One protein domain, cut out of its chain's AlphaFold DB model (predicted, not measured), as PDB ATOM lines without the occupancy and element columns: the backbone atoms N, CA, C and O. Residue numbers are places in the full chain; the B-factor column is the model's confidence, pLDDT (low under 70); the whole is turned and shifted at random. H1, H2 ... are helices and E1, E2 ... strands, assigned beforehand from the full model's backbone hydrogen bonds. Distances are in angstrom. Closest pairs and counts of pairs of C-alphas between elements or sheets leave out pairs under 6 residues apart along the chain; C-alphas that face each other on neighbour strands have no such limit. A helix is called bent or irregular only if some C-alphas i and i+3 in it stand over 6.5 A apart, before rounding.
ATOM      1  N   ARG A 156      -1.830   5.432   9.017       55.31
ATOM      2  CA  ARG A 156      -1.154   6.504   8.245       55.31
ATOM      3  C   ARG A 156       0.242   6.081   7.768       55.31
ATOM      4  O   ARG A 156       0.790   6.671   6.839       55.31
ATOM      5  N   PHE A 157       0.794   5.028   8.378       50.78
ATOM      6  CA  PHE A 157       2.004   4.347   7.941       50.78
ATOM      7  C   PHE A 157       1.911   3.893   6.482       50.78
ATOM      8  O   PHE A 157       2.878   4.057   5.753       50.78
ATOM      9  N   SER A 158       0.759   3.451   5.977       52.06
ATOM     10  CA  SER A 158       0.627   3.037   4.573       52.06
ATOM     11  C   SER A 158       0.723   4.151   3.535       52.06
ATOM     12  O   SER A 158       0.462   3.895   2.365       52.06
ATOM     13  N   SER A 159       1.139   5.357   3.925       58.78
ATOM     14  CA  SER A 159       1.621   6.399   3.024       58.78
ATOM     15  C   SER A 159       2.479   5.820   1.882       58.78
ATOM     16  O   SER A 159       3.262   4.884   2.105       58.78
ATOM     17  N   PRO A 160       2.418   6.416   0.672       61.00
ATOM     18  CA  PRO A 160       3.375   6.172  -0.413       61.00
ATOM     19  C   PRO A 160       4.830   5.981   0.044       61.00
ATOM     20  O   PRO A 160       5.590   5.218  -0.548       61.00
ATOM     21  N   GLN A 161       5.210   6.658   1.128       64.69
ATOM     22  CA  GLN A 161       6.531   6.632   1.741       64.69
ATOM     23  C   GLN A 161       7.007   5.235   2.177       64.69
ATOM     24  O   GLN A 161       8.178   4.939   1.962       64.69
ATOM     25  N   ILE A 162       6.160   4.351   2.729       65.12
ATOM     26  CA  ILE A 162       6.611   2.999   3.139       65.12
ATOM     27  C   ILE A 162       6.935   2.132   1.932       65.12
ATOM     28  O   ILE A 162       7.934   1.413   1.928       65.12
ATOM     29  N   VAL A 163       6.105   2.213   0.894       66.06
ATOM     30  CA  VAL A 163       6.372   1.544  -0.381       66.06
ATOM     31  C   VAL A 163       7.709   2.017  -0.934       66.06
ATOM     32  O   VAL A 163       8.532   1.199  -1.346       66.06
ATOM     33  N   TYR A 164       7.929   3.335  -0.927       70.81
ATOM     34  CA  TYR A 164       9.193   3.903  -1.366       70.81
ATOM     35  C   TYR A 164      10.353   3.416  -0.517       70.81
ATOM     36  O   TYR A 164      11.361   3.044  -1.094       70.81
ATOM     37  N   LEU A 165      10.208   3.333   0.804       73.62
ATOM     38  CA  LEU A 165      11.248   2.842   1.703       73.62
ATOM     39  C   LEU A 165      11.592   1.366   1.448       73.62
ATOM     40  O   LEU A 165      12.768   1.013   1.414       73.62
ATOM     41  N   LEU A 166      10.592   0.510   1.209       71.62
ATOM     42  CA  LEU A 166      10.812  -0.893   0.848       71.62
ATOM     43  C   LEU A 166      11.558  -1.010  -0.486       71.62
ATOM     44  O   LEU A 166      12.581  -1.687  -0.569       71.62
ATOM     45  N   LEU A 167      11.063  -0.339  -1.527       71.19
ATOM     46  CA  LEU A 167      11.669  -0.388  -2.857       71.19
ATOM     47  C   LEU A 167      13.065   0.246  -2.860       71.19
ATOM     48  O   LEU A 167      13.983  -0.284  -3.480       71.19
ATOM     49  N   PHE A 168      13.248   1.323  -2.103       75.44
ATOM     50  CA  PHE A 168      14.538   1.949  -1.850       75.44
ATOM     51  C   PHE A 168      15.495   0.984  -1.154       75.44
ATOM     52  O   PHE A 168      16.625   0.850  -1.603       75.44
ATOM     53  N   GLY A 169      15.048   0.252  -0.130       75.25
ATOM     54  CA  GLY A 169      15.847  -0.777   0.536       75.25
ATOM     55  C   GLY A 169      16.257  -1.915  -0.403       75.25
ATOM     56  O   GLY A 169      17.413  -2.329  -0.392       75.25
ATOM     57  N   VAL A 170      15.349  -2.374  -1.272       74.44
ATOM     58  CA  VAL A 170      15.642  -3.400  -2.292       74.44
ATOM     59  C   VAL A 170      16.666  -2.897  -3.307       74.44
ATOM     60  O   VAL A 170      17.634  -3.597  -3.603       74.44
ATOM     61  N   ILE A 171      16.475  -1.683  -3.829       73.69
ATOM     62  CA  ILE A 171      17.401  -1.063  -4.781       73.69
ATOM     63  C   ILE A 171      18.762  -0.850  -4.115       73.69
ATOM     64  O   ILE A 171      19.782  -1.222  -4.686       73.69
ATOM     65  N   TYR A 172      18.783  -0.340  -2.884       74.38
ATOM     66  CA  TYR A 172      19.996  -0.158  -2.099       74.38
ATOM     67  C   TYR A 172      20.735  -1.479  -1.887       74.38
ATOM     68  O   TYR A 172      21.933  -1.555  -2.131       74.38
ATOM     69  N   PHE A 173      20.032  -2.551  -1.514       72.12
ATOM     70  CA  PHE A 173      20.622  -3.880  -1.371       72.12
ATOM     71  C   PHE A 173      21.177  -4.417  -2.702       72.12
ATOM     72  O   PHE A 173      22.269  -4.988  -2.744       72.12
ATOM     73  N   ALA A 174      20.468  -4.205  -3.814       72.06
ATOM     74  CA  ALA A 174      20.944  -4.579  -5.146       72.06
ATOM     75  C   ALA A 174      22.216  -3.804  -5.544       72.06
ATOM     76  O   ALA A 174      23.146  -4.387  -6.096       72.06
ATOM     77  N   ILE A 175      22.283  -2.511  -5.216       68.81
ATOM     78  CA  ILE A 175      23.459  -1.654  -5.417       68.81
ATOM     79  C   ILE A 175      24.615  -2.148  -4.542       68.81
ATOM     80  O   ILE A 175      25.691  -2.443  -5.049       68.81
ATOM     81  N   ALA A 176      24.375  -2.323  -3.246       67.06
ATOM     82  CA  ALA A 176      25.336  -2.778  -2.248       67.06
ATOM     83  C   ALA A 176      25.976  -4.133  -2.578       67.06
ATOM     84  O   ALA A 176      27.184  -4.310  -2.453       67.06
ATOM     85  N   THR A 177      25.175  -5.102  -3.022       66.31
ATOM     86  CA  THR A 177      25.663  -6.445  -3.375       66.31
ATOM     87  C   THR A 177      26.465  -6.467  -4.673       66.31
ATOM     88  O   THR A 177      27.331  -7.327  -4.832       66.31
ATOM     89  N   ARG A 178      26.205  -5.529  -5.592       66.75
ATOM     90  CA  ARG A 178      26.891  -5.420  -6.890       66.75
ATOM     91  C   ARG A 178      28.085  -4.463  -6.876       66.75
ATOM     92  O   ARG A 178      28.979  -4.633  -7.695       66.75
ATOM     93  N   LEU A 179      28.110  -3.502  -5.956       62.66
ATOM     94  CA  LEU A 179      29.133  -2.459  -5.823       62.66
ATOM     95  C   LEU A 179      29.946  -2.594  -4.528       62.66
ATOM     96  O   LEU A 179      30.455  -1.596  -4.023       62.66
ATOM     97  N   LYS A 180      30.090  -3.818  -3.996       57.66
ATOM     98  CA  LYS A 180      30.834  -4.115  -2.753       57.66
ATOM     99  C   LYS A 180      32.221  -3.455  -2.673       57.66
ATOM    100  O   LYS A 180      32.695  -3.205  -1.574       57.66
ATOM    101  N   GLU A 181      32.844  -3.170  -3.817       52.91
ATOM    102  CA  GLU A 181      34.194  -2.602  -3.921       52.91
ATOM    103  C   GLU A 181      34.232  -1.087  -4.216       52.91
ATOM    104  O   GLU A 181      35.305  -0.492  -4.174       52.91
ATOM    105  N   LEU A 182      33.099  -0.423  -4.490       53.28
ATOM    106  CA  LEU A 182      33.078   0.978  -4.938       53.28
ATOM    107  C   LEU A 182      32.089   1.824  -4.125       53.28
ATOM    108  O   LEU A 182      30.948   2.048  -4.530       53.28
ATOM    109  N   ARG A 183      32.564   2.379  -3.000       56.81
ATOM    110  CA  ARG A 183      31.906   3.522  -2.333       56.81
ATOM    111  C   ARG A 183      31.881   4.757  -3.251       56.81
ATOM    112  O   ARG A 183      30.971   5.577  -3.146       56.81
ATOM    113  N   GLU A 184      32.845   4.839  -4.173       59.00
ATOM    114  CA  GLU A 184      32.964   5.828  -5.248       59.00
ATOM    115  C   GLU A 184      33.357   5.091  -6.548       59.00
ATOM    116  O   GLU A 184      34.414   4.472  -6.599       59.00
ATOM    117  N   LEU A 185      32.499   5.114  -7.573       57.75
ATOM    118  CA  LEU A 185      32.695   4.510  -8.895       57.75
ATOM    119  C   LEU A 185      33.820   5.208  -9.677       57.75
ATOM    120  O   LEU A 185      34.733   4.540 -10.147       57.75
ATOM    121  N   PHE A 186      33.747   6.538  -9.826       65.38
ATOM    122  CA  PHE A 186      34.713   7.361 -10.570       65.38
ATOM    123  C   PHE A 186      34.711   8.815 -10.047       65.38
ATOM    124  O   PHE A 186      33.719   9.268  -9.464       65.38
ATOM    125  N   TYR A 187      35.806   9.552 -10.276       65.25
ATOM    126  CA  TYR A 187      35.923  10.993 -10.006       65.25
ATOM    127  C   TYR A 187      35.988  11.769 -11.319       65.25
ATOM    128  O   TYR A 187      36.471  11.253 -12.324       65.25
ATOM    129  N   LEU A 188      35.561  13.030 -11.302       66.06
ATOM    130  CA  LEU A 188      35.938  13.958 -12.364       66.06
ATOM    131  C   LEU A 188      37.434  14.267 -12.228       66.06
ATOM    132  O   LEU A 188      37.840  14.912 -11.262       66.06
ATOM    133  N   ASP A 189      38.240  13.833 -13.203       66.00
ATOM    134  CA  ASP A 189      39.709  13.985 -13.212       66.00
ATOM    135  C   ASP A 189      40.184  15.440 -13.035       66.00
ATOM    136  O   ASP A 189      41.325  15.704 -12.664       66.00
ATOM    137  N   THR A 190      39.296  16.405 -13.277       74.88
ATOM    138  CA  THR A 190      39.550  17.843 -13.178       74.88
ATOM    139  C   THR A 190      39.385  18.422 -11.767       74.88
ATOM    140  O   THR A 190      39.636  19.612 -11.585       74.88
ATOM    141  N   VAL A 191      38.935  17.643 -10.773       79.38
ATOM    142  CA  VAL A 191      38.617  18.140  -9.419       79.38
ATOM    143  C   VAL A 191      39.449  17.416  -8.351       79.38
ATOM    144  O   VAL A 191      39.521  16.186  -8.361       79.38
ATOM    145  N   PRO A 192      40.045  18.135  -7.375       84.69
ATOM    146  CA  PRO A 192      40.716  17.504  -6.242       84.69
ATOM    147  C   PRO A 192      39.792  16.538  -5.488       84.69
ATOM    148  O   PRO A 192      38.671  16.900  -5.126       84.69
ATOM    149  N   LYS A 193      40.284  15.327  -5.191       80.12
ATOM    150  CA  LYS A 193      39.504  14.264  -4.525       80.12
ATOM    151  C   LYS A 193      38.886  14.699  -3.196       80.12
ATOM    152  O   LYS A 193      37.756  14.320  -2.904       80.12
ATOM    153  N   GLU A 194      39.589  15.529  -2.428       82.69
ATOM    154  CA  GLU A 194      39.075  16.061  -1.162       82.69
ATOM    155  C   GLU A 194      37.808  16.896  -1.364       82.69
ATOM    156  O   GLU A 194      36.843  16.747  -0.624       82.69
ATOM    157  N   ILE A 195      37.752  17.712  -2.417       82.81
ATOM    158  CA  ILE A 195      36.561  18.507  -2.740       82.81
ATOM    159  C   ILE A 195      35.461  17.600  -3.300       82.81
ATOM    160  O   ILE A 195      34.301  17.714  -2.906       82.81
ATOM    161  N   ALA A 196      35.823  16.661  -4.179       84.38
ATOM    162  CA  ALA A 196      34.870  15.761  -4.824       84.38
ATOM    163  C   ALA A 196      34.065  14.912  -3.819       84.38
ATOM    164  O   ALA A 196      32.874  14.680  -4.025       84.38
ATOM    165  N   ARG A 197      34.683  14.514  -2.699       83.56
ATOM    166  CA  ARG A 197      34.040  13.726  -1.633       83.56
ATOM    167  C   ARG A 197      32.951  14.468  -0.863       83.56
ATOM    168  O   ARG A 197      32.035  13.823  -0.367       83.56
ATOM    169  N   HIS A 198      33.019  15.796  -0.789       87.38
ATOM    170  CA  HIS A 198      32.076  16.612  -0.015       87.38
ATOM    171  C   HIS A 198      30.898  17.121  -0.856       87.38
ATOM    172  O   HIS A 198      29.906  17.595  -0.308       87.38
ATOM    173  N   VAL A 199      30.984  17.044  -2.187       87.12
ATOM    174  CA  VAL A 199      30.001  17.659  -3.088       87.12
ATOM    175  C   VAL A 199      29.290  16.589  -3.910       87.12
ATOM    176  O   VAL A 199      29.910  15.716  -4.525       87.12
ATOM    177  N   LEU A 200      27.957  16.648  -3.916       87.44
ATOM    178  CA  LEU A 200      27.120  15.736  -4.694       87.44
ATOM    179  C   LEU A 200      27.445  15.872  -6.194       87.44
ATOM    180  O   LEU A 200      27.604  16.985  -6.692       87.44
ATOM    181  N   PHE A 201      27.553  14.745  -6.898       86.56
ATOM    182  CA  PHE A 201      27.880  14.632  -8.330       86.56
ATOM    183  C   PHE A 201      29.312  14.997  -8.765       86.56
ATOM    184  O   PHE A 201      29.621  14.849  -9.947       86.56
ATOM    185  N   LEU A 202      30.210  15.414  -7.862       84.94
ATOM    186  CA  LEU A 202      31.642  15.569  -8.194       84.94
ATOM    187  C   LEU A 202      32.448  14.266  -8.045       84.94
ATOM    188  O   LEU A 202      33.474  14.083  -8.700       84.94
ATOM    189  N   SER A 203      31.953  13.351  -7.217       82.19
ATOM    190  CA  SER A 203      32.276  11.924  -7.244       82.19
ATOM    191  C   SER A 203      30.979  11.152  -7.443       82.19
ATOM    192  O   SER A 203      29.923  11.632  -7.029       82.19
ATOM    193  N   PHE A 204      31.033   9.998  -8.105       80.06
ATOM    194  CA  PHE A 204      29.846   9.171  -8.315       80.06
ATOM    195  C   PHE A 204      29.881   7.973  -7.375       80.06
ATOM    196  O   PHE A 204      30.801   7.175  -7.468       80.06
ATOM    197  N   GLY A 205      28.907   7.820  -6.485       79.62
ATOM    198  CA  GLY A 205      28.847   6.705  -5.542       79.62
ATOM    199  C   GLY A 205      27.434   6.468  -5.018       79.62
ATOM    200  O   GLY A 205      26.448   6.713  -5.711       79.62
ATOM    201  N   VAL A 206      27.332   5.989  -3.776       79.62
ATOM    202  CA  VAL A 206      26.042   5.665  -3.138       79.62
ATOM    203  C   VAL A 206      25.095   6.873  -3.129       79.62
ATOM    204  O   VAL A 206      23.936   6.731  -3.501       79.62
ATOM    205  N   TYR A 207      25.575   8.072  -2.783       86.31
ATOM    206  CA  TYR A 207      24.751   9.290  -2.724       86.31
ATOM    207  C   TYR A 207      24.131   9.638  -4.085       86.31
ATOM    208  O   TYR A 207      22.933   9.889  -4.183       86.31
ATOM    209  N   GLU A 208      24.920   9.623  -5.155       87.31
ATOM    210  CA  GLU A 208      24.452   9.969  -6.499       87.31
ATOM    211  C   GLU A 208      23.445   8.945  -7.012       87.31
ATOM    212  O   GLU A 208      22.410   9.320  -7.563       87.31
ATOM    213  N   ILE A 209      23.711   7.655  -6.783       82.56
ATOM    214  CA  ILE A 209      22.779   6.595  -7.161       82.56
ATOM    215  C   ILE A 209      21.460   6.765  -6.403       82.56
ATOM    216  O   ILE A 209      20.398   6.690  -7.017       82.56
ATOM    217  N   LEU A 210      21.502   7.049  -5.098       85.25
ATOM    218  CA  LEU A 210      20.290   7.278  -4.311       85.25
ATOM    219  C   LEU A 210      19.510   8.500  -4.803       85.25
ATOM    220  O   LEU A 210      18.294   8.405  -4.963       85.25
ATOM    221  N   ALA A 211      20.185   9.609  -5.113       89.56
ATOM    222  CA  ALA A 211      19.542  10.786  -5.690       89.56
ATOM    223  C   ALA A 211      18.854  10.459  -7.030       89.56
ATOM    224  O   ALA A 211      17.701  10.835  -7.242       89.56
ATOM    225  N   ILE A 212      19.518   9.701  -7.911       88.19
ATOM    226  CA  ILE A 212      18.946   9.257  -9.192       88.19
ATOM    227  C   ILE A 212      17.734   8.353  -8.960       88.19
ATOM    228  O   ILE A 212      16.693   8.548  -9.586       88.19
ATOM    229  N   VAL A 213      17.837   7.389  -8.043       85.69
ATOM    230  CA  VAL A 213      16.730   6.491  -7.694       85.69
ATOM    231  C   VAL A 213      15.541   7.290  -7.173       85.69
ATOM    232  O   VAL A 213      14.432   7.060  -7.638       85.69
ATOM    233  N   MET A 214      15.744   8.272  -6.290       88.38
ATOM    234  CA  MET A 214      14.663   9.142  -5.812       88.38
ATOM    235  C   MET A 214      13.959   9.879  -6.966       88.38
ATOM    236  O   MET A 214      12.728   9.936  -6.995       88.38
ATOM    237  N   VAL A 215      14.711  10.384  -7.951       91.81
ATOM    238  CA  VAL A 215      14.143  11.029  -9.149       91.81
ATOM    239  C   VAL A 215      13.362  10.031 -10.010       91.81
ATOM    240  O   VAL A 215      12.232  10.319 -10.402       91.81
ATOM    241  N   LEU A 216      13.915   8.845 -10.277       89.69
ATOM    242  CA  LEU A 216      13.232   7.800 -11.048       89.69
ATOM    243  C   LEU A 216      11.939   7.353 -10.357       89.69
ATOM    244  O   LEU A 216      10.894   7.248 -11.000       89.69
ATOM    245  N   MET A 217      11.995   7.158  -9.039       87.12
ATOM    246  CA  MET A 217      10.849   6.822  -8.198       87.12
ATOM    247  C   MET A 217       9.762   7.893  -8.266       87.12
ATOM    248  O   MET A 217       8.586   7.568  -8.425       87.12
ATOM    249  N   TYR A 218      10.148   9.167  -8.223       90.06
ATOM    250  CA  TYR A 218       9.222  10.274  -8.425       90.06
ATOM    251  C   TYR A 218       8.568  10.231  -9.812       90.06
ATOM    252  O   TYR A 218       7.350  10.380  -9.911       90.06
ATOM    253  N   MET A 219       9.325   9.958 -10.877       91.69
ATOM    254  CA  MET A 219       8.779   9.889 -12.238       91.69
ATOM    255  C   MET A 219       7.735   8.779 -12.413       91.69
ATOM    256  O   MET A 219       6.749   8.984 -13.119       91.69
ATOM    257  N   ILE A 220       7.918   7.624 -11.765       89.94
ATOM    258  CA  ILE A 220       6.981   6.490 -11.862       89.94
ATOM    259  C   ILE A 220       5.901   6.483 -10.769       89.94
ATOM    260  O   ILE A 220       4.989   5.654 -10.815       89.94
ATOM    261  N   SER A 221       5.984   7.403  -9.801       87.38
ATOM    262  CA  SER A 221       5.131   7.441  -8.604       87.38
ATOM    263  C   SER A 221       3.635   7.380  -8.911       87.38
ATOM    264  O   SER A 221       2.907   6.618  -8.280       87.38
ATOM    265  N   GLY A 222       3.165   8.135  -9.908       88.31
ATOM    266  CA  GLY A 222       1.743   8.211 -10.257       88.31
ATOM    267  C   GLY A 222       1.151   6.857 -10.651       88.31
ATOM    268  O   GLY A 222       0.077   6.489 -10.182       88.31
ATOM    269  N   TRP A 223       1.863   6.082 -11.475       89.62
ATOM    270  CA  TRP A 223       1.450   4.726 -11.843       89.62
ATOM    271  C   TRP A 223       1.629   3.741 -10.684       89.62
ATOM    272  O   TRP A 223       0.714   2.976 -10.384       89.62
ATOM    273  N   LEU A 224       2.781   3.790 -10.012       84.44
ATOM    274  CA  LEU A 224       3.127   2.843  -8.956       84.44
ATOM    275  C   LEU A 224       2.125   2.892  -7.795       84.44
ATOM    276  O   LEU A 224       1.587   1.860  -7.398       84.44
ATOM    277  N   LEU A 225       1.831   4.089  -7.285       83.19
ATOM    278  CA  LEU A 225       0.888   4.265  -6.177       83.19
ATOM    279  C   LEU A 225      -0.535   3.888  -6.582       83.19
ATOM    280  O   LEU A 225      -1.245   3.258  -5.805       83.19
ATOM    281  N   HIS A 226      -0.934   4.201  -7.815       86.50
ATOM    282  CA  HIS A 226      -2.249   3.828  -8.325       86.50
ATOM    283  C   HIS A 226      -2.481   2.309  -8.258       86.50
ATOM    284  O   HIS A 226      -3.534   1.865  -7.801       86.50
ATOM    285  N   VAL A 227      -1.480   1.515  -8.655       84.94
ATOM    286  CA  VAL A 227      -1.540   0.046  -8.597       84.94
ATOM    287  C   VAL A 227      -1.505  -0.457  -7.155       84.94
ATOM    288  O   VAL A 227      -2.323  -1.294  -6.779       84.94
ATOM    289  N   LEU A 228      -0.584   0.053  -6.336       77.88
ATOM    290  CA  LEU A 228      -0.357  -0.466  -4.984       77.88
ATOM    291  C   LEU A 228      -1.510  -0.198  -4.020       77.88
ATOM    292  O   LEU A 228      -1.855  -1.075  -3.232       77.88
ATOM    293  N   PHE A 229      -2.137   0.976  -4.109       76.50
ATOM    294  CA  PHE A 229      -3.333   1.283  -3.324       76.50
ATOM    295  C   PHE A 229      -4.611   0.673  -3.909       76.50
ATOM    296  O   PHE A 229      -5.672   0.779  -3.298       76.50
ATOM    297  N   GLY A 230      -4.539   0.036  -5.085       83.31
ATOM    298  CA  GLY A 230      -5.711  -0.508  -5.766       83.31
ATOM    299  C   GLY A 230      -6.745   0.573  -6.088       83.31
ATOM    300  O   GLY A 230      -7.944   0.344  -5.920       83.31
ATOM    301  N   VAL A 231      -6.277   1.754  -6.505       87.19
ATOM    302  CA  VAL A 231      -7.132   2.910  -6.782       87.19
ATOM    303  C   VAL A 231      -8.040   2.593  -7.966       87.19
ATOM    304  O   VAL A 231      -7.570   2.271  -9.055       87.19
ATOM    305  N   LYS A 232      -9.353   2.713  -7.767       90.81
ATOM    306  CA  LYS A 232     -10.348   2.564  -8.835       90.81
ATOM    307  C   LYS A 232     -10.703   3.929  -9.403       90.81
ATOM    308  O   LYS A 232     -10.682   4.908  -8.670       90.81
ATOM    309  N   ASN A 233     -11.026   4.009 -10.687       91.00
ATOM    310  CA  ASN A 233     -11.488   5.270 -11.269       91.00
ATOM    311  C   ASN A 233     -12.873   5.632 -10.719       91.00
ATOM    312  O   ASN A 233     -13.694   4.748 -10.477       91.00
ATOM    313  N   VAL A 234     -13.107   6.928 -10.528       91.06
ATOM    314  CA  VAL A 234     -14.418   7.473 -10.156       91.06
ATOM    315  C   VAL A 234     -15.178   7.837 -11.425       91.06
ATOM    316  O   VAL A 234     -14.623   8.496 -12.303       91.06
ATOM    317  N   GLU A 235     -16.436   7.409 -11.508       88.31
ATOM    318  CA  GLU A 235     -17.366   7.748 -12.599       88.31
ATOM    319  C   GLU A 235     -18.418   8.783 -12.175       88.31
ATOM    320  O   GLU A 235     -19.158   9.285 -13.013       88.31
ATOM    321  N   ASP A 236     -18.462   9.130 -10.888       88.50
ATOM    322  CA  ASP A 236     -19.372  10.125 -10.327       88.50
ATOM    323  C   ASP A 236     -19.127  11.516 -10.946       88.50
ATOM    324  O   ASP A 236     -18.085  12.145 -10.724       88.50
ATOM    325  N   GLU A 237     -20.092  11.995 -11.737       89.19
ATOM    326  CA  GLU A 237     -20.005  13.276 -12.442       89.19
ATOM    327  C   GLU A 237     -19.928  14.475 -11.490       89.19
ATOM    328  O   GLU A 237     -19.239  15.452 -11.797       89.19
ATOM    329  N   PHE A 238     -20.574  14.407 -10.321       89.06
ATOM    330  CA  PHE A 238     -20.535  15.483  -9.336       89.06
ATOM    331  C   PHE A 238     -19.115  15.648  -8.794       89.06
ATOM    332  O   PHE A 238     -18.544  16.737  -8.890       89.06
ATOM    333  N   ILE A 239     -18.484  14.561  -8.346       89.56
ATOM    334  CA  ILE A 239     -17.101  14.601  -7.842       89.56
ATOM    335  C   ILE A 239     -16.127  15.025  -8.944       89.56
ATOM    336  O   ILE A 239     -15.260  15.873  -8.717       89.56
ATOM    337  N   LEU A 240     -16.263  14.471 -10.153       92.12
ATOM    338  CA  LEU A 240     -15.405  14.827 -11.284       92.12
ATOM    339  C   LEU A 240     -15.524  16.315 -11.647       92.12
ATOM    340  O   LEU A 240     -14.505  16.971 -11.885       92.12
ATOM    341  N   SER A 241     -16.747  16.855 -11.664       92.06
ATOM    342  CA  SER A 241     -16.995  18.270 -11.955       92.06
ATOM    343  C   SER A 241     -16.411  19.180 -10.874       92.06
ATOM    344  O   SER A 241     -15.715  20.140 -11.212       92.06
ATOM    345  N   LYS A 242     -16.572  18.832  -9.591       92.12
ATOM    346  CA  LYS A 242     -16.012  19.582  -8.459       92.12
ATOM    347  C   LYS A 242     -14.491  19.586  -8.457       92.12
ATOM    348  O   LYS A 242     -13.882  20.649  -8.370       92.12
ATOM    349  N   VAL A 243     -13.852  18.430  -8.644       93.62
ATOM    350  CA  VAL A 243     -12.388  18.357  -8.765       93.62
ATOM    351  C   VAL A 243     -11.900  19.211  -9.939       93.62
ATOM    352  O   VAL A 243     -10.898  19.916  -9.810       93.62
ATOM    353  N   SER A 244     -12.603  19.184 -11.075       94.19
ATOM    354  CA  SER A 244     -12.264  20.003 -12.244       94.19
ATOM    355  C   SER A 244     -12.419  21.505 -11.975       94.19
ATOM    356  O   SER A 244     -11.560  22.288 -12.387       94.19
ATOM    357  N   GLU A 245     -13.479  21.918 -11.279       94.38
ATOM    358  CA  GLU A 245     -13.709  23.307 -10.867       94.38
ATOM    359  C   GLU A 245     -12.571  23.811  -9.966       94.38
ATOM    360  O   GLU A 245     -11.942  24.833 -10.258       94.38
ATOM    361  N   ILE A 246     -12.251  23.055  -8.912       94.56
ATOM    362  CA  ILE A 246     -11.201  23.397  -7.944       94.56
ATOM    363  C   ILE A 246      -9.831  23.436  -8.634       94.56
ATOM    364  O   ILE A 246      -9.069  24.390  -8.466       94.56
ATOM    365  N   ALA A 247      -9.526  22.443  -9.476       94.50
ATOM    366  CA  ALA A 247      -8.295  22.409 -10.260       94.50
ATOM    367  C   ALA A 247      -8.159  23.644 -11.167       94.50
ATOM    368  O   ALA A 247      -7.067  24.208 -11.279       94.50
ATOM    369  N   SER A 248      -9.261  24.088 -11.782       94.50
ATOM    370  CA  SER A 248      -9.295  25.294 -12.610       94.50
ATOM    371  C   SER A 248      -9.001  26.555 -11.793       94.50
ATOM    372  O   SER A 248      -8.114  27.323 -12.172       94.50
ATOM    373  N   LYS A 249      -9.656  26.726 -10.636       94.81
ATOM    374  CA  LYS A 249      -9.412  27.848  -9.708       94.81
ATOM    375  C   LYS A 249      -7.964  27.901  -9.214       94.81
ATOM    376  O   LYS A 249      -7.385  28.978  -9.112       94.81
ATOM    377  N   LEU A 250      -7.349  26.741  -8.980       93.50
ATOM    378  CA  LEU A 250      -5.940  26.616  -8.585       93.50
ATOM    379  C   LEU A 250      -4.947  26.796  -9.750       93.50
ATOM    380  O   LEU A 250      -3.731  26.755  -9.540       93.50
ATOM    381  N   GLY A 251      -5.430  26.984 -10.983       92.62
ATOM    382  CA  GLY A 251      -4.594  27.173 -12.170       92.62
ATOM    383  C   GLY A 251      -3.902  25.896 -12.658       92.62
ATOM    384  O   GLY A 251      -2.889  25.957 -13.364       92.62
ATOM    385  N   ILE A 252      -4.418  24.721 -12.295       91.62
ATOM    386  CA  ILE A 252      -3.864  23.435 -12.716       91.62
ATOM    387  C   ILE A 252      -4.195  23.203 -14.193       91.62
ATOM    388  O   ILE A 252      -5.336  22.976 -14.580       91.62
ATOM    389  N   LYS A 253      -3.161  23.202 -15.038       87.00
ATOM    390  CA  LYS A 253      -3.293  22.856 -16.461       87.00
ATOM    391  C   LYS A 253      -3.419  21.341 -16.661       87.00
ATOM    392  O   LYS A 253      -2.623  20.587 -16.094       87.00
ATOM    393  N   GLY A 254      -4.328  20.919 -17.538       83.56
ATOM    394  CA  GLY A 254      -4.527  19.516 -17.915       83.56
ATOM    395  C   GLY A 254      -5.496  18.757 -17.003       83.56
ATOM    396  O   GLY A 254      -5.964  19.278 -15.996       83.56
ATOM    397  N   LYS A 255      -5.814  17.515 -17.379       88.31
ATOM    398  CA  LYS A 255      -6.778  16.673 -16.660       88.31
ATOM    399  C   LYS A 255      -6.161  16.106 -15.377       88.31
ATOM    400  O   LYS A 255      -5.117  15.459 -15.437       88.31
ATOM    401  N   VAL A 256      -6.842  16.293 -14.246       92.75
ATOM    402  CA  VAL A 256      -6.556  15.575 -12.995       92.75
ATOM    403  C   VAL A 256      -7.275  14.227 -13.040       92.75
ATOM    404  O   VAL A 256      -8.471  14.166 -13.326       92.75
ATOM    405  N   LYS A 257      -6.553  13.130 -12.803       94.06
ATOM    406  CA  LYS A 257      -7.160  11.793 -12.725       94.06
ATOM    407  C   LYS A 257      -7.716  11.574 -11.324       94.06
ATOM    408  O   LYS A 257      -6.967  11.672 -10.354       94.06
ATOM    409  N   VAL A 258      -9.001  11.255 -11.237       94.25
ATOM    410  CA  VAL A 258      -9.706  11.056  -9.969       94.25
ATOM    411  C   VAL A 258      -9.908   9.571  -9.721       94.25
ATOM    412  O   VAL A 258     -10.386   8.842 -10.593       94.25
ATOM    413  N   GLY A 259      -9.526   9.133  -8.529       92.69
ATOM    414  CA  GLY A 259      -9.685   7.762  -8.095       92.69
ATOM    415  C   GLY A 259     -10.321   7.634  -6.717       92.69
ATOM    416  O   GLY A 259     -10.496   8.615  -5.999       92.69
ATOM    417  N   TYR A 260     -10.658   6.402  -6.362       90.62
ATOM    418  CA  TYR A 260     -11.310   6.039  -5.118       90.62
ATOM    419  C   TYR A 260     -10.732   4.743  -4.550       90.62
ATOM    420  O   TYR A 260     -10.497   3.769  -5.273       90.62
ATOM    421  N   VAL A 261     -10.520   4.741  -3.238       85.69
ATOM    422  CA  VAL A 261     -10.077   3.609  -2.433       85.69
ATOM    423  C   VAL A 261     -11.103   3.404  -1.328       85.69
ATOM    424  O   VAL A 261     -11.358   4.290  -0.519       85.69
ATOM    425  N   ARG A 262     -11.688   2.207  -1.270       82.88
ATOM    426  CA  ARG A 262     -12.679   1.886  -0.243       82.88
ATOM    427  C   ARG A 262     -11.983   1.535   1.074       82.88
ATOM    428  O   ARG A 262     -11.426   0.443   1.187       82.88
ATOM    429  N   ALA A 263     -12.041   2.423   2.060       74.44
ATOM    430  CA  ALA A 263     -11.500   2.200   3.401       74.44
ATOM    431  C   ALA A 263     -12.302   2.981   4.455       74.44
ATOM    432  O   ALA A 263     -12.909   3.994   4.131       74.44
ATOM    433  N   PRO A 264     -12.322   2.558   5.728       69.12
ATOM    434  CA  PRO A 264     -13.180   3.165   6.743       69.12
ATOM    435  C   PRO A 264     -12.621   4.489   7.292       69.12
ATOM    436  O   PRO A 264     -12.760   4.749   8.473       69.12
ATOM    437  N   ILE A 265     -11.971   5.312   6.467       70.06
ATOM    438  CA  ILE A 265     -11.384   6.614   6.820       70.06
ATOM    439  C   ILE A 265     -11.932   7.644   5.848       70.06
ATOM    440  O   ILE A 265     -11.924   7.343   4.668       70.06
ATOM    441  N   LEU A 266     -12.305   8.840   6.304       75.19
ATOM    442  CA  LEU A 266     -12.589   9.975   5.425       75.19
ATOM    443  C   LEU A 266     -11.292  10.758   5.157       75.19
ATOM    444  O   LEU A 266     -10.820  11.488   6.024       75.19
ATOM    445  N   ASN A 267     -10.663  10.551   3.999       77.81
ATOM    446  CA  ASN A 267      -9.424  11.244   3.628       77.81
ATOM    447  C   ASN A 267      -9.286  11.366   2.104       77.81
ATOM    448  O   ASN A 267      -9.854  10.577   1.359       77.81
ATOM    449  N   ALA A 268      -8.478  12.294   1.613       84.50
ATOM    450  CA  ALA A 268      -8.048  12.304   0.221       84.50
ATOM    451  C   ALA A 268      -6.550  12.576   0.154       84.50
ATOM    452  O   ALA A 268      -5.975  13.144   1.076       84.50
ATOM    453  N   PHE A 269      -5.905  12.146  -0.924       87.31
ATOM    454  CA  PHE A 269      -4.499  12.466  -1.141       87.31
ATOM    455  C   PHE A 269      -4.215  12.723  -2.615       87.31
ATOM    456  O   PHE A 269      -4.655  11.971  -3.498       87.31
ATOM    457  N   ALA A 270      -3.457  13.782  -2.888       88.62
ATOM    458  CA  ALA A 270      -2.884  14.016  -4.203       88.62
ATOM    459  C   ALA A 270      -1.567  13.248  -4.368       88.62
ATOM    460  O   ALA A 270      -0.751  13.143  -3.453       88.62
ATOM    461  N   TYR A 271      -1.345  12.691  -5.558       88.25
ATOM    462  CA  TYR A 271      -0.148  11.907  -5.839       88.25
ATOM    463  C   TYR A 271       0.255  11.947  -7.312       88.25
ATOM    464  O   TYR A 271      -0.523  12.294  -8.202       88.25
ATOM    465  N   GLY A 272       1.497  11.531  -7.548       87.19
ATOM    466  CA  GLY A 272       2.125  11.516  -8.860       87.19
ATOM    467  C   GLY A 272       3.065  12.701  -9.095       87.19
ATOM    468  O   GLY A 272       3.122  13.640  -8.297       87.19
ATOM    469  N   PRO A 273       3.856  12.643 -10.177       89.62
ATOM    470  CA  PRO A 273       4.752  13.721 -10.560       89.62
ATOM    471  C   PRO A 273       3.994  14.914 -11.152       89.62
ATOM    472  O   PRO A 273       2.842  14.808 -11.566       89.62
ATOM    473  N   PHE A 274       4.687  16.045 -11.301       89.50
ATOM    474  CA  PHE A 274       4.139  17.299 -11.844       89.50
ATOM    475  C   PHE A 274       3.417  17.157 -13.204       89.50
ATOM    476  O   PHE A 274       2.559  17.980 -13.539       89.50
ATOM    477  N   PHE A 275       3.751  16.126 -13.989       89.75
ATOM    478  CA  PHE A 275       3.156  15.825 -15.296       89.75
ATOM    479  C   PHE A 275       2.037  14.764 -15.269       89.75
ATOM    480  O   PHE A 275       1.296  14.661 -16.244       89.75
ATOM    481  N   ASP A 276       1.879  13.987 -14.191       90.75
ATOM    482  CA  ASP A 276       0.807  12.989 -14.025       90.75
ATOM    483  C   ASP A 276       0.058  13.261 -12.719       90.75
ATOM    484  O   ASP A 276       0.352  12.686 -11.674       90.75
ATOM    485  N   LYS A 277      -0.904  14.184 -12.799       93.00
ATOM    486  CA  LYS A 277      -1.642  14.725 -11.655       93.00
ATOM    487  C   LYS A 277      -2.808  13.817 -11.299       93.00
ATOM    488  O   LYS A 277      -3.714  13.618 -12.117       93.00
ATOM    489  N   ARG A 278      -2.802  13.286 -10.080       93.00
ATOM    490  CA  ARG A 278      -3.831  12.368  -9.595       93.00
ATOM    491  C   ARG A 278      -4.296  12.761  -8.207       93.00
ATOM    492  O   ARG A 278      -3.518  13.282  -7.414       93.00
ATOM    493  N   ILE A 279      -5.549  12.454  -7.918       92.56
ATOM    494  CA  ILE A 279      -6.119  12.522  -6.578       92.56
ATOM    495  C   ILE A 279      -6.909  11.244  -6.319       92.56
ATOM    496  O   ILE A 279      -7.566  10.724  -7.225       92.56
ATOM    497  N   ALA A 280      -6.805  10.701  -5.110       90.62
ATOM    498  CA  ALA A 280      -7.609   9.569  -4.677       90.62
ATOM    499  C   ALA A 280      -8.382   9.920  -3.410       90.62
ATOM    500  O   ALA A 280      -7.795  10.371  -2.428       90.62
ATOM    501  N   PHE A 281      -9.688   9.670  -3.442       88.94
ATOM    502  CA  PHE A 281     -10.550   9.698  -2.269       88.94
ATOM    503  C   PHE A 281     -10.460   8.366  -1.538       88.94
ATOM    504  O   PHE A 281     -10.448   7.301  -2.158       88.94
ATOM    505  N   ILE A 282     -10.412   8.428  -0.222       83.88
ATOM    506  CA  ILE A 282     -10.464   7.296   0.683       83.88
ATOM    507  C   ILE A 282     -11.714   7.500   1.535       83.88
ATOM    508  O   ILE A 282     -11.807   8.506   2.233       83.88
ATOM    509  N   SER A 283     -12.678   6.587   1.434       81.75
ATOM    510  CA  SER A 283     -13.867   6.547   2.298       81.75
ATOM    511  C   SER A 283     -14.576   5.200   2.222       81.75
ATOM    512  O   SER A 283     -14.184   4.311   1.456       81.75
ATOM    513  N   SER A 284     -15.573   4.990   3.090       80.06
ATOM    514  CA  SER A 284     -16.407   3.786   3.015       80.06
ATOM    515  C   SER A 284     -17.342   3.885   1.820       80.06
ATOM    516  O   SER A 284     -17.503   2.896   1.088       80.06
ATOM    517  N   ASN A 285     -17.908   5.082   1.637       82.31
ATOM    518  CA  ASN A 285     -18.706   5.503   0.498       82.31
ATOM    519  C   ASN A 285     -18.299   6.926   0.081       82.31
ATOM    520  O   ASN A 285     -17.979   7.759   0.925       82.31
ATOM    521  N   LEU A 286     -18.328   7.226  -1.218       81.44
ATOM    522  CA  LEU A 286     -18.004   8.569  -1.725       81.44
ATOM    523  C   LEU A 286     -18.964   9.651  -1.200       81.44
ATOM    524  O   LEU A 286     -18.550  10.786  -1.008       81.44
ATOM    525  N   GLU A 287     -20.204   9.267  -0.897       82.00
ATOM    526  CA  GLU A 287     -21.240  10.113  -0.288       82.00
ATOM    527  C   GLU A 287     -20.906  10.559   1.148       82.00
ATOM    528  O   GLU A 287     -21.567  11.446   1.676       82.00
ATOM    529  N   ASP A 288     -19.887   9.966   1.786       80.75
ATOM    530  CA  ASP A 288     -19.457  10.358   3.134       80.75
ATOM    531  C   ASP A 288     -18.783  11.752   3.150       80.75
ATOM    532  O   ASP A 288     -18.614  12.324   4.224       80.75
ATOM    533  N   PHE A 289     -18.373  12.292   1.991       83.62
ATOM    534  CA  PHE A 289     -17.800  13.638   1.880       83.62
ATOM    535  C   PHE A 289     -18.898  14.693   1.722       83.62
ATOM    536  O   PHE A 289     -19.654  14.663   0.750       83.62
ATOM    537  N   THR A 290     -18.937  15.681   2.620       87.06
ATOM    538  CA  THR A 290     -19.769  16.875   2.411       87.06
ATOM    539  C   THR A 290     -19.177  17.764   1.312       87.06
ATOM    540  O   THR A 290     -18.001  17.650   0.956       87.06
ATOM    541  N   GLU A 291     -19.964  18.701   0.776       88.88
ATOM    542  CA  GLU A 291     -19.460  19.652  -0.225       88.88
ATOM    543  C   GLU A 291     -18.288  20.489   0.315       88.88
ATOM    544  O   GLU A 291     -17.296  20.681  -0.391       88.88
ATOM    545  N   SER A 292     -18.359  20.918   1.578       89.19
ATOM    546  CA  SER A 292     -17.259  21.629   2.242       89.19
ATOM    547  C   SER A 292     -16.016  20.748   2.431       89.19
ATOM    548  O   SER A 292     -14.899  21.223   2.225       89.19
ATOM    549  N   ASP A 293     -16.176  19.445   2.702       88.56
ATOM    550  CA  ASP A 293     -15.040  18.515   2.761       88.56
ATOM    551  C   ASP A 293     -14.384  18.356   1.389       88.56
ATOM    552  O   ASP A 293     -13.156  18.373   1.283       88.56
ATOM    553  N   LEU A 294     -15.185  18.252   0.321       91.00
ATOM    554  CA  LEU A 294     -14.668  18.219  -1.044       91.00
ATOM    555  C   LEU A 294     -13.914  19.514  -1.359       91.00
ATOM    556  O   LEU A 294     -12.747  19.451  -1.727       91.00
ATOM    557  N   ASN A 295     -14.527  20.680  -1.171       93.81
ATOM    558  CA  ASN A 295     -13.902  21.971  -1.458       93.81
ATOM    559  C   ASN A 295     -12.601  22.188  -0.667       93.81
ATOM    560  O   ASN A 295     -11.575  22.564  -1.241       93.81
ATOM    561  N   GLY A 296     -12.634  21.913   0.637       93.06
ATOM    562  CA  GLY A 296     -11.516  22.107   1.548       93.06
ATOM    563  C   GLY A 296     -10.380  21.114   1.317       93.06
ATOM    564  O   GLY A 296      -9.256  21.519   1.004       93.06
ATOM    565  N   ILE A 297     -10.660  19.810   1.439       91.94
ATOM    566  CA  ILE A 297      -9.642  18.750   1.357       91.94
ATOM    567  C   ILE A 297      -9.081  18.668  -0.064       91.94
ATOM    568  O   ILE A 297      -7.865  18.694  -0.241       91.94
ATOM    569  N   VAL A 298      -9.933  18.636  -1.100       93.62
ATOM    570  CA  VAL A 298      -9.451  18.610  -2.494       93.62
ATOM    571  C   VAL A 298      -8.708  19.898  -2.819       93.62
ATOM    572  O   VAL A 298      -7.669  19.837  -3.473       93.62
ATOM    573  N   GLY A 299      -9.192  21.051  -2.346       95.06
ATOM    574  CA  GLY A 299      -8.497  22.328  -2.489       95.06
ATOM    575  C   GLY A 299      -7.072  22.271  -1.941       95.06
ATOM    576  O   GLY A 299      -6.128  22.609  -2.656       95.06
ATOM    577  N   HIS A 300      -6.905  21.767  -0.717       95.44
ATOM    578  CA  HIS A 300      -5.607  21.579  -0.064       95.44
ATOM    579  C   HIS A 300      -4.694  20.602  -0.820       95.44
ATOM    580  O   HIS A 300      -3.581  20.960  -1.210       95.44
ATOM    581  N   GLU A 301      -5.176  19.398  -1.120       94.00
ATOM    582  CA  GLU A 301      -4.401  18.370  -1.824       94.00
ATOM    583  C   GLU A 301      -3.986  18.821  -3.239       94.00
ATOM    584  O   GLU A 301      -2.849  18.633  -3.693       94.00
ATOM    585  N   LEU A 302      -4.885  19.496  -3.958       94.94
ATOM    586  CA  LEU A 302      -4.570  20.065  -5.263       94.94
ATOM    587  C   LEU A 302      -3.669  21.296  -5.164       94.94
ATOM    588  O   LEU A 302      -2.889  21.520  -6.091       94.94
ATOM    589  N   ALA A 303      -3.683  22.060  -4.069       95.69
ATOM    590  CA  ALA A 303      -2.723  23.140  -3.855       95.69
ATOM    591  C   ALA A 303      -1.283  22.601  -3.794       95.69
ATOM    592  O   ALA A 303      -0.394  23.173  -4.435       95.69
ATOM    593  N   HIS A 304      -1.058  21.448  -3.145       94.25
ATOM    594  CA  HIS A 304       0.236  20.751  -3.199       94.25
ATOM    595  C   HIS A 304       0.651  20.417  -4.637       94.25
ATOM    596  O   HIS A 304       1.812  20.608  -5.015       94.25
ATOM    597  N   THR A 305      -0.300  19.963  -5.458       92.88
ATOM    598  CA  THR A 305      -0.064  19.659  -6.877       92.88
ATOM    599  C   THR A 305       0.231  20.924  -7.687       92.88
ATOM    600  O   THR A 305       1.189  20.960  -8.456       92.88
ATOM    601  N   ALA A 306      -0.553  21.988  -7.505       94.00
ATOM    602  CA  ALA A 306      -0.419  23.252  -8.225       94.00
ATOM    603  C   ALA A 306       0.925  23.941  -7.949       94.00
ATOM    604  O   ALA A 306       1.507  24.561  -8.840       94.00
ATOM    605  N   LYS A 307       1.431  23.817  -6.718       95.00
ATOM    606  CA  LYS A 307       2.705  24.398  -6.274       95.00
ATOM    607  C   LYS A 307       3.887  23.432  -6.349       95.00
ATOM    608  O   LYS A 307       4.992  23.800  -5.962       95.00
ATOM    609  N   ASN A 308       3.689  22.226  -6.886       93.38
ATOM    610  CA  ASN A 308       4.713  21.185  -7.011       93.38
ATOM    611  C   ASN A 308       5.412  20.856  -5.676       93.38
ATOM    612  O   ASN A 308       6.622  20.624  -5.644       93.38
ATOM    613  N   HIS A 309       4.670  20.814  -4.566       93.75
ATOM    614  CA  HIS A 309       5.242  20.538  -3.243       93.75
ATOM    615  C   HIS A 309       5.961  19.185  -3.188       93.75
ATOM    616  O   HIS A 309       7.018  19.093  -2.576       93.75
ATOM    617  N   VAL A 310       5.471  18.159  -3.896       90.19
ATOM    618  CA  VAL A 310       6.149  16.852  -3.991       90.19
ATOM    619  C   VAL A 310       7.542  16.974  -4.630       90.19
ATOM    620  O   VAL A 310       8.483  16.327  -4.179       90.19
ATOM    621  N   LEU A 311       7.708  17.845  -5.634       93.44
ATOM    622  CA  LEU A 311       9.012  18.114  -6.252       93.44
ATOM    623  C   LEU A 311       9.944  18.873  -5.297       93.44
ATOM    624  O   LEU A 311      11.139  18.591  -5.256       93.44
ATOM    625  N   LEU A 312       9.407  19.813  -4.512       94.38
ATOM    626  CA  LEU A 312      10.174  20.509  -3.476       94.38
ATOM    627  C   LEU A 312      10.613  19.554  -2.361       94.38
ATOM    628  O   LEU A 312      11.750  19.640  -1.913       94.38
ATOM    629  N   LEU A 313       9.749  18.618  -1.955       92.12
ATOM    630  CA  LEU A 313      10.084  17.566  -0.991       92.12
ATOM    631  C   LEU A 313      11.182  16.642  -1.528       92.12
ATOM    632  O   LEU A 313      12.126  16.355  -0.801       92.12
ATOM    633  N   LEU A 314      11.121  16.251  -2.807       92.44
ATOM    634  CA  LEU A 314      12.213  15.526  -3.466       92.44
ATOM    635  C   LEU A 314      13.522  16.330  -3.423       92.44
ATOM    636  O   LEU A 314      14.568  15.791  -3.069       92.44
ATOM    637  N   GLY A 315      13.462  17.626  -3.742       94.69
ATOM    638  CA  GLY A 315      14.608  18.528  -3.637       94.69
ATOM    639  C   GLY A 315      15.164  18.610  -2.213       94.69
ATOM    640  O   GLY A 315      16.377  18.589  -2.036       94.69
ATOM    641  N   LEU A 316      14.293  18.630  -1.200       93.56
ATOM    642  CA  LEU A 316      14.672  18.633   0.212       93.56
ATOM    643  C   LEU A 316      15.351  17.319   0.627       93.56
ATOM    644  O   LEU A 316      16.353  17.360   1.334       93.56
ATOM    645  N   SER A 317      14.865  16.169   0.150       91.44
ATOM    646  CA  SER A 317      15.501  14.862   0.380       91.44
ATOM    647  C   SER A 317      16.868  14.746  -0.306       91.44
ATOM    648  O   SER A 317      17.808  14.199   0.266       91.44
ATOM    649  N   ILE A 318      17.023  15.298  -1.514       93.94
ATOM    650  CA  ILE A 318      18.330  15.367  -2.187       93.94
ATOM    651  C   ILE A 318      19.258  16.351  -1.461       93.94
ATOM    652  O   ILE A 318      20.451  16.088  -1.325       93.94
ATOM    653  N   PHE A 319      18.725  17.465  -0.955       93.88
ATOM    654  CA  PHE A 319      19.480  18.423  -0.149       93.88
ATOM    655  C   PHE A 319      19.966  17.808   1.169       93.88
ATOM    656  O   PHE A 319      21.123  17.995   1.528       93.88
ATOM    657  N   GLU A 320      19.129  17.027   1.856       93.56
ATOM    658  CA  GLU A 320      19.544  16.220   3.010       93.56
ATOM    659  C   GLU A 320      20.732  15.325   2.660       93.56
ATOM    660  O   GLU A 320      21.725  15.290   3.386       93.56
ATOM    661  N   LEU A 321      20.633  14.613   1.539       92.44
ATOM    662  CA  LEU A 321      21.675  13.703   1.091       92.44
ATOM    663  C   LEU A 321      22.977  14.449   0.767       92.44
ATOM    664  O   LEU A 321      24.059  13.991   1.134       92.44
ATOM    665  N   ALA A 322      22.874  15.625   0.144       93.19
ATOM    666  CA  ALA A 322      24.004  16.511  -0.104       93.19
ATOM    667  C   ALA A 322      24.626  17.030   1.201       93.19
ATOM    668  O   ALA A 322      25.847  17.066   1.310       93.19
ATOM    669  N   LEU A 323      23.814  17.382   2.205       93.31
ATOM    670  CA  LEU A 323      24.295  17.818   3.516       93.31
ATOM    671  C   LEU A 323      25.016  16.683   4.252       93.31
ATOM    672  O   LEU A 323      26.099  16.900   4.787       93.31
ATOM    673  N   LYS A 324      24.466  15.462   4.228       92.44
ATOM    674  CA  LYS A 324      25.139  14.274   4.774       92.44
ATOM    675  C   LYS A 324      26.478  14.032   4.079       92.44
ATOM    676  O   LYS A 324      27.484  13.895   4.767       92.44
ATOM    677  N   LYS A 325      26.519  14.097   2.741       90.88
ATOM    678  CA  LYS A 325      27.765  13.975   1.965       90.88
ATOM    679  C   LYS A 325      28.779  15.067   2.326       90.88
ATOM    680  O   LYS A 325      29.944  14.762   2.556       90.88
ATOM    681  N   ALA A 326      28.336  16.317   2.448       91.62
ATOM    682  CA  ALA A 326      29.182  17.450   2.825       91.62
ATOM    683  C   ALA A 326      29.746  17.338   4.248       91.62
ATOM    684  O   ALA A 326      30.807  17.880   4.529       91.62
ATOM    685  N   LEU A 327      29.060  16.628   5.142       91.06
ATOM    686  CA  LEU A 327      29.532  16.326   6.495       91.06
ATOM    687  C   LEU A 327      30.245  14.968   6.584       91.06
ATOM    688  O   LEU A 327      30.595  14.534   7.680       91.06
ATOM    689  N   LEU A 328      30.436  14.285   5.448       88.75
ATOM    690  CA  LEU A 328      30.975  12.927   5.344       88.75
ATOM    691  C   LEU A 328      30.208  11.895   6.195       88.75
ATOM    692  O   LEU A 328      30.759  10.855   6.556       88.75
TER     693      LEU A 328
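This is residues 156 to 328 of the 792 residues of the protein "Peptidase_M48 domain-containing protein" of Euryarchaeota archaeon (UniProt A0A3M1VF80). This is an elongated model with a head at one end, a small sheet of three strands, E3, E5 and E4, with H5 and H4 packed over one face and residues 218 to 226 of H3 over the other. From the head three long helices, H1, H3 and H6, reach away, H3 between the other two, and the short strands E1 and E2 with the small helix H2 lie at the far end. The 173 printed residues hold six named helices and five named strands, in the order H1 E1 H2 E2 H3 H4 E3 E4 E5 H5 H6, of mixed class; the larger sheet is mixed and the pair E1 and E2 antiparallel. The whole is loose, with a radius of gyration of the C-alphas of 19.9 A and spans of 61 by 31 by 23 A.

Begin at the larger sheet: find C-alpha 257 at (-7.160, 11.793, -12.725), where E3, residues 257 to 262, starts its 16.9 A. E4 is residues 267 to 271, 13.3 A, and E5 residues 278 to 283, 16.6 A. H5, residues 291 to 306, is 21.0 A long, and H4, residues 237 to 249, 18.2 A. H3, residues 206 to 228, covers 27.2 A; it is irregular, with C-alphas 219 and 222 7.5 A apart, and has a kink of 66 degrees near residue 222. H1, residues 160 to 178, runs 27.0 A from (3.375, 6.172, -0.413). E1 is residues 184 to 187, H2 residues 193 to 198 and E2 residues 203 to 205. H6, residues 309 to 326, runs 24.9 A to C-alpha 326 at (29.182, 17.450, 2.825).

Look first at inner strand E5: it is parallel to E3, with N 259 and O 279 2.8 A apart, and makes an antiparallel hairpin with E4, with N 282 and O 267 2.7 A apart. There are three layers, helices on both faces of this sheet: H4 and H5 on one, H3 on the other. H5 lies over E4 at a height of 8.9 A, along the strands at 21 degrees on the local plane; C-alphas 270 and 301 are their closest, 5.2 A. H4 touches H5 with residues 242 to 247 alone, closest at C-alphas 246 and 299, 6.2 A. H3 touches H6 at a shallow tilt of 24 degrees, opposite ways, closest at C-alphas 211 and 318, 5.9 A. H3 touches H1 at a steep tilt of 44 degrees, closest at C-alphas 225 and 160, 6.6 A; H1 and H6 are apart. At the far end H6 touches H2 with residues 325 to 326 alone, closest at C-alphas 326 and 198, 4.1 A, and N 185 of E1 is 2.7 A from O 204 of E2. Each O i to N i+4 pair is within hydrogen-bond range in H1, H4, H5 and H6, against 1 of 2 in H2 and 17 of 19 in H3.

The two C-alphas farthest apart, of Pro 192 and Glu 287, are 62.7 A apart. The printed part has no cut and no long link. Its mean pLDDT is 83.8; look for values under 70 at residues 156 to 163, 175 to 189 and 264.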